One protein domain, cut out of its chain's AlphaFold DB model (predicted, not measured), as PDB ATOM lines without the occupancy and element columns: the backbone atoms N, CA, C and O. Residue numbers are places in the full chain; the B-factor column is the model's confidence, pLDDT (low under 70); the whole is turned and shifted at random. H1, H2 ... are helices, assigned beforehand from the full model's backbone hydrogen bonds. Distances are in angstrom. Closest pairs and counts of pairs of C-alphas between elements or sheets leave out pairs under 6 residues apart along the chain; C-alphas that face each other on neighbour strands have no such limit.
ATOM      1  N   ALA A  29       8.209 104.039  19.698       86.06
ATOM      2  CA  ALA A  29       8.079 105.293  20.440       86.06
ATOM      3  C   ALA A  29       9.045 105.369  21.635       86.06
ATOM      4  O   ALA A  29       9.719 106.384  21.821       86.06
ATOM      5  N   ILE A  30       9.176 104.279  22.399       87.62
ATOM      6  CA  ILE A  30      10.135 104.181  23.511       87.62
ATOM      7  C   ILE A  30      11.572 104.309  22.993       87.62
ATOM      8  O   ILE A  30      12.357 105.100  23.519       87.62
ATOM      9  N   SER A  31      11.904 103.575  21.928       86.69
ATOM     10  CA  SER A  31      13.245 103.591  21.333       86.69
ATOM     11  C   SER A  31      13.620 104.980  20.808       86.69
ATOM     12  O   SER A  31      14.726 105.459  21.059       86.69
ATOM     13  N   TYR A  32      12.688 105.671  20.142       84.75
ATOM     14  CA  TYR A  32      12.883 107.043  19.671       84.75
ATOM     15  C   TYR A  32      13.024 108.042  20.826       84.75
ATOM     16  O   TYR A  32      13.852 108.949  20.739       84.75
ATOM     17  N   GLY A  33      12.276 107.863  21.919       84.94
ATOM     18  CA  GLY A  33      12.407 108.692  23.119       84.94
ATOM     19  C   GLY A  33      13.795 108.582  23.756       84.94
ATOM     20  O   GLY A  33      14.446 109.598  24.002       84.94
ATOM     21  N   ILE A  34      14.289 107.354  23.947       87.25
ATOM     22  CA  ILE A  34      15.646 107.102  24.465       87.25
ATOM     23  C   ILE A  34      16.693 107.680  23.506       87.25
ATOM     24  O   ILE A  34      17.605 108.391  23.932       87.25
ATOM     25  N   SER A  35      16.534 107.432  22.203       86.62
ATOM     26  CA  SER A  35      17.454 107.933  21.182       86.62
ATOM     27  C   SER A  35      17.546 109.459  21.176       86.62
ATOM     28  O   SER A  35      18.639 109.980  20.982       86.62
ATOM     29  N   ALA A  36      16.443 110.183  21.390       84.81
ATOM     30  CA  ALA A  36      16.441 111.645  21.427       84.81
ATOM     31  C   ALA A  36      17.249 112.204  22.612       84.81
ATOM     32  O   ALA A  36      17.962 113.201  22.471       84.81
ATOM     33  N   ILE A  37      17.174 111.547  23.773       85.75
ATOM     34  CA  ILE A  37      17.943 111.925  24.967       85.75
ATOM     35  C   ILE A  37      19.433 111.651  24.741       85.75
ATOM     36  O   ILE A  37      20.259 112.539  24.962       85.75
ATOM     37  N   LEU A  38      19.779 110.459  24.243       85.31
ATOM     38  CA  LEU A  38      21.163 110.107  23.911       85.31
ATOM     39  C   LEU A  38      21.744 111.059  22.860       85.31
ATOM     40  O   LEU A  38      22.848 111.561  23.045       85.31
ATOM     41  N   ALA A  39      20.989 111.370  21.801       83.62
ATOM     42  CA  ALA A  39      21.418 112.298  20.759       83.62
ATOM     43  C   ALA A  39      21.756 113.682  21.332       83.62
ATOM     44  O   ALA A  39      22.796 114.245  20.996       83.62
ATOM     45  N   LYS A  40      20.945 114.211  22.257       83.19
ATOM     46  CA  LYS A  40      21.251 115.483  22.931       83.19
ATOM     47  C   LYS A  40      22.522 115.422  23.764       83.19
ATOM     48  O   LYS A  40      23.282 116.385  23.743       83.19
ATOM     49  N   ILE A  41      22.754 114.328  24.488       84.44
ATOM     50  CA  ILE A  41      23.976 114.152  25.287       84.44
ATOM     51  C   ILE A  41      25.200 114.112  24.359       84.44
ATOM     52  O   ILE A  41      26.165 114.840  24.582       84.44
ATOM     53  N   ILE A  42      25.129 113.339  23.271       83.31
ATOM     54  CA  ILE A  42      26.214 113.180  22.289       83.31
ATOM     55  C   ILE A  42      26.563 114.513  21.617       83.31
ATOM     56  O   ILE A  42      27.737 114.873  21.507       83.31
ATOM     57  N   VAL A  43      25.547 115.251  21.171       81.31
ATOM     58  CA  VAL A  43      25.731 116.522  20.460       81.31
ATOM     59  C   VAL A  43      26.114 117.659  21.417       81.31
ATOM     60  O   VAL A  43      26.858 118.556  21.044       81.31
ATOM     61  N   GLY A  44      25.642 117.622  22.665       74.19
ATOM     62  CA  GLY A  44      25.938 118.653  23.660       74.19
ATOM     63  C   GLY A  44      27.306 118.524  24.335       74.19
ATOM     64  O   GLY A  44      27.849 119.536  24.766       74.19
ATOM     65  N   GLN A  45      27.853 117.307  24.463       67.69
ATOM     66  CA  GLN A  45      29.082 117.062  25.236       67.69
ATOM     67  C   GLN A  45      30.258 116.525  24.414       67.69
ATOM     68  O   GLN A  45      31.395 116.643  24.863       67.69
ATOM     69  N   ILE A  46      30.011 115.909  23.251       66.69
ATOM     70  CA  ILE A  46      31.018 115.056  22.599       66.69
ATOM     71  C   ILE A  46      31.357 115.529  21.181       66.69
ATOM     72  O   ILE A  46      32.529 115.553  20.813       66.69
ATOM     73  N   THR A  47      30.364 115.884  20.357       72.81
ATOM     74  CA  THR A  47      30.577 116.083  18.906       72.81
ATOM     75  C   THR A  47      29.651 117.123  18.281       72.81
ATOM     76  O   THR A  47      28.614 117.470  18.833       72.81
ATOM     77  N   THR A  48      29.990 117.590  17.075       82.00
ATOM     78  CA  THR A  48      29.098 118.444  16.280       82.00
ATOM     79  C   THR A  48      27.858 117.665  15.805       82.00
ATOM     80  O   THR A  48      27.945 116.460  15.535       82.00
ATOM     81  N   PRO A  49      26.697 118.331  15.623       82.12
ATOM     82  CA  PRO A  49      25.454 117.669  15.206       82.12
ATOM     83  C   PRO A  49      25.578 116.921  13.871       82.12
ATOM     84  O   PRO A  49      24.905 115.912  13.653       82.12
ATOM     85  N   LEU A  50      26.466 117.383  12.987       82.25
ATOM     86  CA  LEU A  50      26.716 116.758  11.691       82.25
ATOM     87  C   LEU A  50      27.455 115.416  11.821       82.25
ATOM     88  O   LEU A  50      27.106 114.448  11.147       82.25
ATOM     89  N   ILE A  51      28.445 115.337  12.713       84.06
ATOM     90  CA  ILE A  51      29.199 114.102  12.962       84.06
ATOM     91  C   ILE A  51      28.289 113.082  13.653       84.06
ATOM     92  O   ILE A  51      28.189 111.941  13.203       84.06
ATOM     93  N   ALA A  52      27.561 113.510  14.687       85.50
ATOM     94  CA  ALA A  52      26.654 112.646  15.436       85.50
ATOM     95  C   ALA A  52      25.563 112.020  14.547       85.50
ATOM     96  O   ALA A  52      25.350 110.808  14.592       85.50
ATOM     97  N   SER A  53      24.914 112.821  13.693       85.00
ATOM     98  CA  SER A  53      23.897 112.322  12.755       85.00
ATOM     99  C   SER A  53      24.481 111.370  11.706       85.00
ATOM    100  O   SER A  53      23.865 110.349  11.402       85.00
ATOM    101  N   SER A  54      25.690 111.644  11.207       85.31
ATOM    102  CA  SER A  54      26.377 110.773  10.242       85.31
ATOM    103  C   SER A  54      26.688 109.394  10.831       85.31
ATOM    104  O   SER A  54      26.377 108.377  10.211       85.31
ATOM    105  N   PHE A  55      27.238 109.339  12.050       85.50
ATOM    106  CA  PHE A  55      27.495 108.068  12.737       85.50
ATOM    107  C   PHE A  55      26.198 107.326  13.077       85.50
ATOM    108  O   PHE A  55      26.125 106.114  12.872       85.50
ATOM    109  N   ALA A  56      25.156 108.032  13.527       85.94
ATOM    110  CA  ALA A  56      23.854 107.425  13.797       85.94
ATOM    111  C   ALA A  56      23.246 106.778  12.540       85.94
ATOM    112  O   ALA A  56      22.781 105.638  12.596       85.94
ATOM    113  N   LEU A  57      23.300 107.466  11.393       86.38
ATOM    114  CA  LEU A  57      22.841 106.925  10.110       86.38
ATOM    115  C   LEU A  57      23.690 105.732   9.656       86.38
ATOM    116  O   LEU A  57      23.133 104.738   9.190       86.38
ATOM    117  N   PHE A  58      25.012 105.792   9.827       88.00
ATOM    118  CA  PHE A  58      25.917 104.708   9.449       88.00
ATOM    119  C   PHE A  58      25.663 103.429  10.261       88.00
ATOM    120  O   PHE A  58      25.442 102.361   9.685       88.00
ATOM    121  N   PHE A  59      25.616 103.533  11.593       87.56
ATOM    122  CA  PHE A  59      25.304 102.394  12.463       87.56
ATOM    123  C   PHE A  59      23.870 101.891  12.265       87.56
ATOM    124  O   PHE A  59      23.635 100.678  12.284       87.56
ATOM    125  N   GLY A  60      22.918 102.796  12.022       85.00
ATOM    126  CA  GLY A  60      21.537 102.449  11.696       85.00
ATOM    127  C   GLY A  60      21.434 101.638  10.403       85.00
ATOM    128  O   GLY A  60      20.811 100.575  10.391       85.00
ATOM    129  N   PHE A  61      22.107 102.083   9.340       85.81
ATOM    130  CA  PHE A  61      22.183 101.362   8.070       85.81
ATOM    131  C   PHE A  61      22.837  99.987   8.236       85.81
ATOM    132  O   PHE A  61      22.298  98.989   7.757       85.81
ATOM    133  N   PHE A  62      23.961  99.915   8.953       86.25
ATOM    134  CA  PHE A  62      24.666  98.658   9.201       86.25
ATOM    135  C   PHE A  62      23.790  97.646   9.958       86.25
ATOM    136  O   PHE A  62      23.680  96.486   9.557       86.25
ATOM    137  N   THR A  63      23.094  98.103  11.001       85.44
ATOM    138  CA  THR A  63      22.196  97.265  11.807       85.44
ATOM    139  C   THR A  63      20.991  96.784  10.996       85.44
ATOM    140  O   THR A  63      20.632  95.610  11.053       85.44
ATOM    141  N   LEU A  64      20.374  97.647  10.184       83.25
ATOM    142  CA  LEU A  64      19.286  97.213   9.301       83.25
ATOM    143  C   LEU A  64      19.776  96.214   8.247       83.25
ATOM    144  O   LEU A  64      19.091  95.228   7.975       83.25
ATOM    145  N   SER A  65      20.961  96.439   7.681       82.44
ATOM    146  CA  SER A  65      21.545  95.558   6.668       82.44
ATOM    147  C   SER A  65      21.772  94.139   7.202       82.44
ATOM    148  O   SER A  65      21.434  93.171   6.519       82.44
ATOM    149  N   ILE A  66      22.256  93.998   8.446       84.62
ATOM    150  CA  ILE A  66      22.485  92.678   9.058       84.62
ATOM    151  C   ILE A  66      21.167  91.936   9.330       84.62
ATOM    152  O   ILE A  66      21.066  90.739   9.065       84.62
ATOM    153  N   ILE A  67      20.135  92.645   9.804       84.81
ATOM    154  CA  ILE A  67      18.835  92.051  10.157       84.81
ATOM    155  C   ILE A  67      18.069  91.624   8.896       84.81
ATOM    156  O   ILE A  67      17.486  90.541   8.854       84.81
ATOM    157  N   PHE A  68      18.086  92.454   7.850       80.06
ATOM    158  CA  PHE A  68      17.272  92.275   6.642       80.06
ATOM    159  C   PHE A  68      18.062  91.751   5.431       80.06
ATOM    160  O   PHE A  68      17.575  91.806   4.298       80.06
ATOM    161  N   HIS A  69      19.253  91.184   5.648       74.38
ATOM    162  CA  HIS A  69      20.162  90.728   4.589       74.38
ATOM    163  C   HIS A  69      19.483  89.840   3.527       74.38
ATOM    164  O   HIS A  69      19.666  90.033   2.324       74.38
ATOM    165  N   LYS A  70      18.612  88.911   3.950       67.12
ATOM    166  CA  LYS A  70      17.888  88.010   3.033       67.12
ATOM    167  C   LYS A  70      16.875  88.732   2.135       67.12
ATOM    168  O   LYS A  70      16.656  88.306   1.005       67.12
ATOM    169  N   GLN A  71      16.263  89.817   2.611       68.00
ATOM    170  CA  GLN A  71      15.324  90.620   1.818       68.00
ATOM    171  C   GLN A  71      16.052  91.524   0.818       68.00
ATOM    172  O   GLN A  71      15.529  91.750  -0.270       68.00
ATOM    173  N   LEU A  72      17.278  91.956   1.133       62.53
ATOM    174  CA  LEU A  72      18.114  92.749   0.227       62.53
ATOM    175  C   LEU A  72      18.560  91.958  -1.015       62.53
ATOM    176  O   LEU A  72      18.648  92.519  -2.104       62.53
ATOM    177  N   MET A  73      18.770  90.644  -0.895       60.78
ATOM    178  CA  MET A  73      19.125  89.783  -2.036       60.78
ATOM    179  C   MET A  73      17.975  89.552  -3.027       60.78
ATOM    180  O   MET A  73      18.225  89.209  -4.183       60.78
ATOM    181  N   ASN A  74      16.723  89.782  -2.617       64.12
ATOM    182  CA  ASN A  74      15.534  89.561  -3.447       64.12
ATOM    183  C   ASN A  74      15.113  90.810  -4.260       64.12
ATOM    184  O   ASN A  74      14.063  90.837  -4.890       64.12
ATOM    185  N   ILE A  75      15.940  91.862  -4.255       63.19
ATOM    186  CA  ILE A  75      15.676  93.179  -4.866       63.19
ATOM    187  C   ILE A  75      15.922  93.212  -6.390       63.19
ATOM    188  O   ILE A  75      15.687  94.226  -7.044       63.19
ATOM    189  N   LYS A  76      16.338  92.099  -7.007       60.34
ATOM    190  CA  LYS A  76      16.707  92.045  -8.438       60.34
ATOM    191  C   LYS A  76      15.604  92.467  -9.428       60.34
ATOM    192  O   LYS A  76      15.913  92.658 -10.598       60.34
ATOM    193  N   SER A  77      14.358  92.644  -8.988       63.19
ATOM    194  CA  SER A  77      13.211  93.027  -9.822       63.19
ATOM    195  C   SER A  77      12.605  94.401  -9.483       63.19
ATOM    196  O   SER A  77      11.398  94.583  -9.647       63.19
ATOM    197  N   ILE A  78      13.381  95.358  -8.960       70.06
ATOM    198  CA  ILE A  78      12.874  96.718  -8.691       70.06
ATOM    199  C   ILE A  78      12.900  97.577  -9.966       70.06
ATOM    200  O   ILE A  78      13.921  97.692 -10.639       70.06
ATOM    201  N   ASP A  79      11.767  98.213 -10.271       80.44
ATOM    202  CA  ASP A  79      11.611  99.144 -11.393       80.44
ATOM    203  C   ASP A  79      12.388 100.462 -11.179       80.44
ATOM    204  O   ASP A  79      12.534 100.955 -10.053       80.44
ATOM    205  N   LYS A  80      12.844 101.094 -12.271       79.69
ATOM    206  CA  LYS A  80      13.633 102.343 -12.224       79.69
ATOM    207  C   LYS A  80      12.878 103.489 -11.544       79.69
ATOM    208  O   LYS A  80      13.495 104.309 -10.864       79.69
ATOM    209  N   LYS A  81      11.548 103.548 -11.687       82.00
ATOM    210  CA  LYS A  81      10.730 104.574 -11.016       82.00
ATOM    211  C   LYS A  81      10.729 104.389  -9.501       82.00
ATOM    212  O   LYS A  81      10.869 105.366  -8.770       82.00
ATOM    213  N   THR A  82      10.627 103.150  -9.026       82.06
ATOM    214  CA  THR A  82      10.692 102.828  -7.594       82.06
ATOM    215  C   THR A  82      12.049 103.199  -7.003       82.06
ATOM    216  O   THR A  82      12.099 103.732  -5.898       82.06
ATOM    217  N   PHE A  83      13.136 103.001  -7.755       83.06
ATOM    218  CA  PHE A  83      14.467 103.431  -7.329       83.06
ATOM    219  C   PHE A  83      14.558 104.954  -7.144       83.06
ATOM    220  O   PHE A  83      15.111 105.417  -6.149       83.06
ATOM    221  N   LEU A  84      13.958 105.739  -8.047       86.38
ATOM    222  CA  LEU A  84      13.929 107.199  -7.918       86.38
ATOM    223  C   LEU A  84      13.158 107.652  -6.670       86.38
ATOM    224  O   LEU A  84      13.644 108.504  -5.931       86.38
ATOM    225  N   PHE A  85      11.990 107.058  -6.397       84.81
ATOM    226  CA  PHE A  85      11.240 107.351  -5.169       84.81
ATOM    227  C   PHE A  85      12.019 106.962  -3.909       84.81
ATOM    228  O   PHE A  85      11.994 107.703  -2.929       84.81
ATOM    229  N   LEU A  86      12.739 105.838  -3.940       85.44
ATOM    230  CA  LEU A  86      13.564 105.394  -2.819       85.44
ATOM    231  C   LEU A  86      14.738 106.347  -2.567       85.44
ATOM    232  O   LEU A  86      15.020 106.689  -1.420       85.44
ATOM    233  N   PHE A  87      15.383 106.822  -3.633       87.00
ATOM    234  CA  PHE A  87      16.449 107.815  -3.543       87.00
ATOM    235  C   PHE A  87      15.942 109.139  -2.955       87.00
ATOM    236  O   PHE A  87      16.548 109.680  -2.031       87.00
ATOM    237  N   LEU A  88      14.790 109.623  -3.428       87.31
ATOM    238  CA  LEU A  88      14.167 110.844  -2.913       87.31
ATOM    239  C   LEU A  88      13.775 110.709  -1.434       87.31
ATOM    240  O   LEU A  88      13.998 111.635  -0.654       87.31
ATOM    241  N   ALA A  89      13.244 109.550  -1.034       85.62
ATOM    242  CA  ALA A  89      12.931 109.255   0.361       85.62
ATOM    243  C   ALA A  89      14.195 109.246   1.237       85.62
ATOM    244  O   ALA A  89      14.202 109.857   2.303       85.62
ATOM    245  N   GLY A  90      15.283 108.627   0.766       87.38
ATOM    246  CA  GLY A  90      16.565 108.606   1.472       87.38
ATOM    247  C   GLY A  90      17.165 110.002   1.668       87.38
ATOM    248  O   GLY A  90      17.610 110.329   2.770       87.38
ATOM    249  N   LEU A  91      17.117 110.853   0.635       89.75
ATOM    250  CA  LEU A  91      17.546 112.251   0.739       89.75
ATOM    251  C   LEU A  91      16.706 113.027   1.757       89.75
ATOM    252  O   LEU A  91      17.264 113.708   2.618       89.75
ATOM    253  N   ALA A  92      15.379 112.882   1.705       88.12
ATOM    254  CA  ALA A  92      14.482 113.524   2.661       88.12
ATOM    255  C   ALA A  92      14.776 113.078   4.105       88.12
ATOM    256  O   ALA A  92      14.822 113.912   5.012       88.12
ATOM    257  N   SER A  93      15.045 111.786   4.324       87.19
ATOM    258  CA  SER A  93      15.432 111.265   5.637       87.19
ATOM    259  C   SER A  93      16.774 111.817   6.120       87.19
ATOM    260  O   SER A  93      16.864 112.217   7.279       87.19
ATOM    261  N   CYS A  94      17.798 111.893   5.263       88.38
ATOM    262  CA  CYS A  94      19.105 112.441   5.648       88.38
ATOM    263  C   CYS A  94      18.996 113.906   6.088       88.38
ATOM    264  O   CYS A  94      19.510 114.277   7.144       88.38
ATOM    265  N   ILE A  95      18.273 114.723   5.315       89.19
ATOM    266  CA  ILE A  95      18.031 116.135   5.641       89.19
ATOM    267  C   ILE A  95      17.247 116.250   6.956       89.19
ATOM    268  O   ILE A  95      17.606 117.050   7.820       89.19
ATOM    269  N   GLY A  96      16.216 115.418   7.141       87.75
ATOM    270  CA  GLY A  96      15.398 115.410   8.353       87.75
ATOM    271  C   GLY A  96      16.187 115.053   9.616       87.75
ATOM    272  O   GLY A  96      16.075 115.751  10.624       87.75
ATOM    273  N   VAL A  97      17.023 114.010   9.565       87.00
ATOM    274  CA  VAL A  97      17.862 113.603  10.707       87.00
ATOM    275  C   VAL A  97      18.923 114.663  11.010       87.00
ATOM    276  O   VAL A  97      19.103 115.023  12.174       87.00
ATOM    277  N   GLY A  98      19.570 115.229   9.988       86.31
ATOM    278  CA  GLY A  98      20.534 116.319  10.170       86.31
ATOM    279  C   GLY A  98      19.908 117.542  10.853       86.31
ATOM    280  O   GLY A  98      20.439 118.044  11.846       86.31
ATOM    281  N   ALA A  99      18.734 117.976  10.382       87.06
ATOM    282  CA  ALA A  99      17.998 119.091  10.976       87.06
ATOM    283  C   ALA A  99      17.526 118.788  12.409       87.06
ATOM    284  O   ALA A  99      17.585 119.665  13.271       87.06
ATOM    285  N   GLN A 100      17.112 117.547  12.695       86.25
ATOM    286  CA  GLN A 100      16.733 117.126  14.046       86.25
ATOM    287  C   GLN A 100      17.916 117.240  15.016       86.25
ATOM    288  O   GLN A 100      17.767 117.821  16.091       86.25
ATOM    289  N   TYR A 101      19.092 116.731  14.642       86.06
ATOM    290  CA  TYR A 101      20.290 116.807  15.484       86.06
ATOM    291  C   TYR A 101      20.739 118.258  15.680       86.06
ATOM    292  O   TYR A 101      21.122 118.646  16.785       86.06
ATOM    293  N   TYR A 102      20.628 119.089  14.642       86.62
ATOM    294  CA  TYR A 102      20.896 120.522  14.743       86.62
ATOM    295  C   TYR A 102      19.927 121.238  15.700       86.62
ATOM    296  O   TYR A 102      20.353 122.023  16.548       86.62
ATOM    297  N   ALA A 103      18.629 120.931  15.629       85.75
ATOM    298  CA  ALA A 103      17.636 121.463  16.562       85.75
ATOM    299  C   ALA A 103      17.915 121.000  17.998       85.75
ATOM    300  O   ALA A 103      17.891 121.810  18.922       85.75
ATOM    301  N   MET A 104      18.246 119.721  18.187       84.00
ATOM    302  CA  MET A 104      18.650 119.191  19.487       84.00
ATOM    303  C   MET A 104      19.927 119.842  20.000       84.00
ATOM    304  O   MET A 104      20.050 119.987  21.205       84.00
ATOM    305  N   ASN A 105      20.859 120.284  19.156       85.75
ATOM    306  CA  ASN A 105      22.018 121.045  19.625       85.75
ATOM    307  C   ASN A 105      21.583 122.363  20.286       85.75
ATOM    308  O   ASN A 105      21.906 122.620  21.445       85.75
ATOM    309  N   ASN A 106      20.779 123.152  19.569       84.81
ATOM    310  CA  ASN A 106      20.479 124.544  19.921       84.81
ATOM    311  C   ASN A 106      19.301 124.704  20.897       84.81
ATOM    312  O   ASN A 106      19.187 125.728  21.564       84.81
ATOM    313  N   ALA A 107      18.425 123.703  20.996       85.25
ATOM    314  CA  ALA A 107      17.227 123.733  21.823       85.25
ATOM    315  C   ALA A 107      17.169 122.534  22.794       85.25
ATOM    316  O   ALA A 107      17.816 121.500  22.595       85.25
TER     317      ALA A 107
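Overview. This is residues 29 to 107 of the 160 residues of the protein "EamA domain-containing protein" of SAR202 cluster bacterium (UniProt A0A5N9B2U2). Two long helices, H2 and H4, make an open V: the start of H2 meets the last third of H4, and their other ends spread apart, joined across the open side by the short H3 and a loop. H1 joins the V at its point with residues 39 to 44, and its first residues, 29 to 34, stick out to one side. The printed part has 79 residues with four named helices, in the order H1, H2, H3, H4, and no named strand; the class is all helix. The whole is loose, with a radius of gyration of the C-alphas of 15.2 A, and elongated, with spans of 45 by 24 by 22 A.

Along the chain. Find C-alpha 29 at (8.079, 105.293, 20.440); from there H1 runs through residues 29 to 45, 24.5 A from first to last C-alpha. Go on to C-alpha 49 at (25.454, 117.669, 15.206), where H2 begins; it takes in residues 49 to 67 and is 26.9 A long. H3 follows as residues 69 to 72. Then look for H4, the longest helix, residues 80 to 106, which covers 39.7 A and ends with C-alpha 106 at (20.479, 124.544, 19.921).

Arrangement. Start with H1, which touches H2 with residues 39 to 43 alone; the closest C-alphas, those of Val 43 and Pro 49, are 5.4 A apart. These two helices run opposite ways at a steep tilt of 39 degrees and form a helical hairpin. H1 also touches H4, closest at the C-alphas of Lys 40 and Met 104, 5.7 A apart, at a steep tilt of 56 degrees, the same way. Next see H2 touch H4 with residues 49 to 53 alone, against residues 97 to 105 of H4; the C-alphas of Pro 49 and Tyr 101 are the closest, at 5.2 A, and the helices run opposite ways at a steep tilt of 45 degrees. With no shallow tilt among these three pairs, the helix packing is mostly crossed, the helices standing at wide angles to each other. H3 is close to H2 but not clearly touching, the C-alphas of Ser 65 and Leu 72 being 7.8 A apart, and it is apart from H1 and H4. In H1, H2 and H4 every O i to N i+4 pair is within hydrogen-bond range; H3 is too short for such a pair.

Size, cuts and confidence. The farthest C-alphas are those of Gln 45 and Ser 77, 45.4 A apart. The printed part has no cut. The links H1 to H2 and H2 to H3 are tight, H3 to H4 is short, and no link is long. Residues 58 to 92 stand free, as do residues 29 to 34. The mean pLDDT of the printed part is 82.0; look for values under 70 at residues 45 to 46 and 70 to 77.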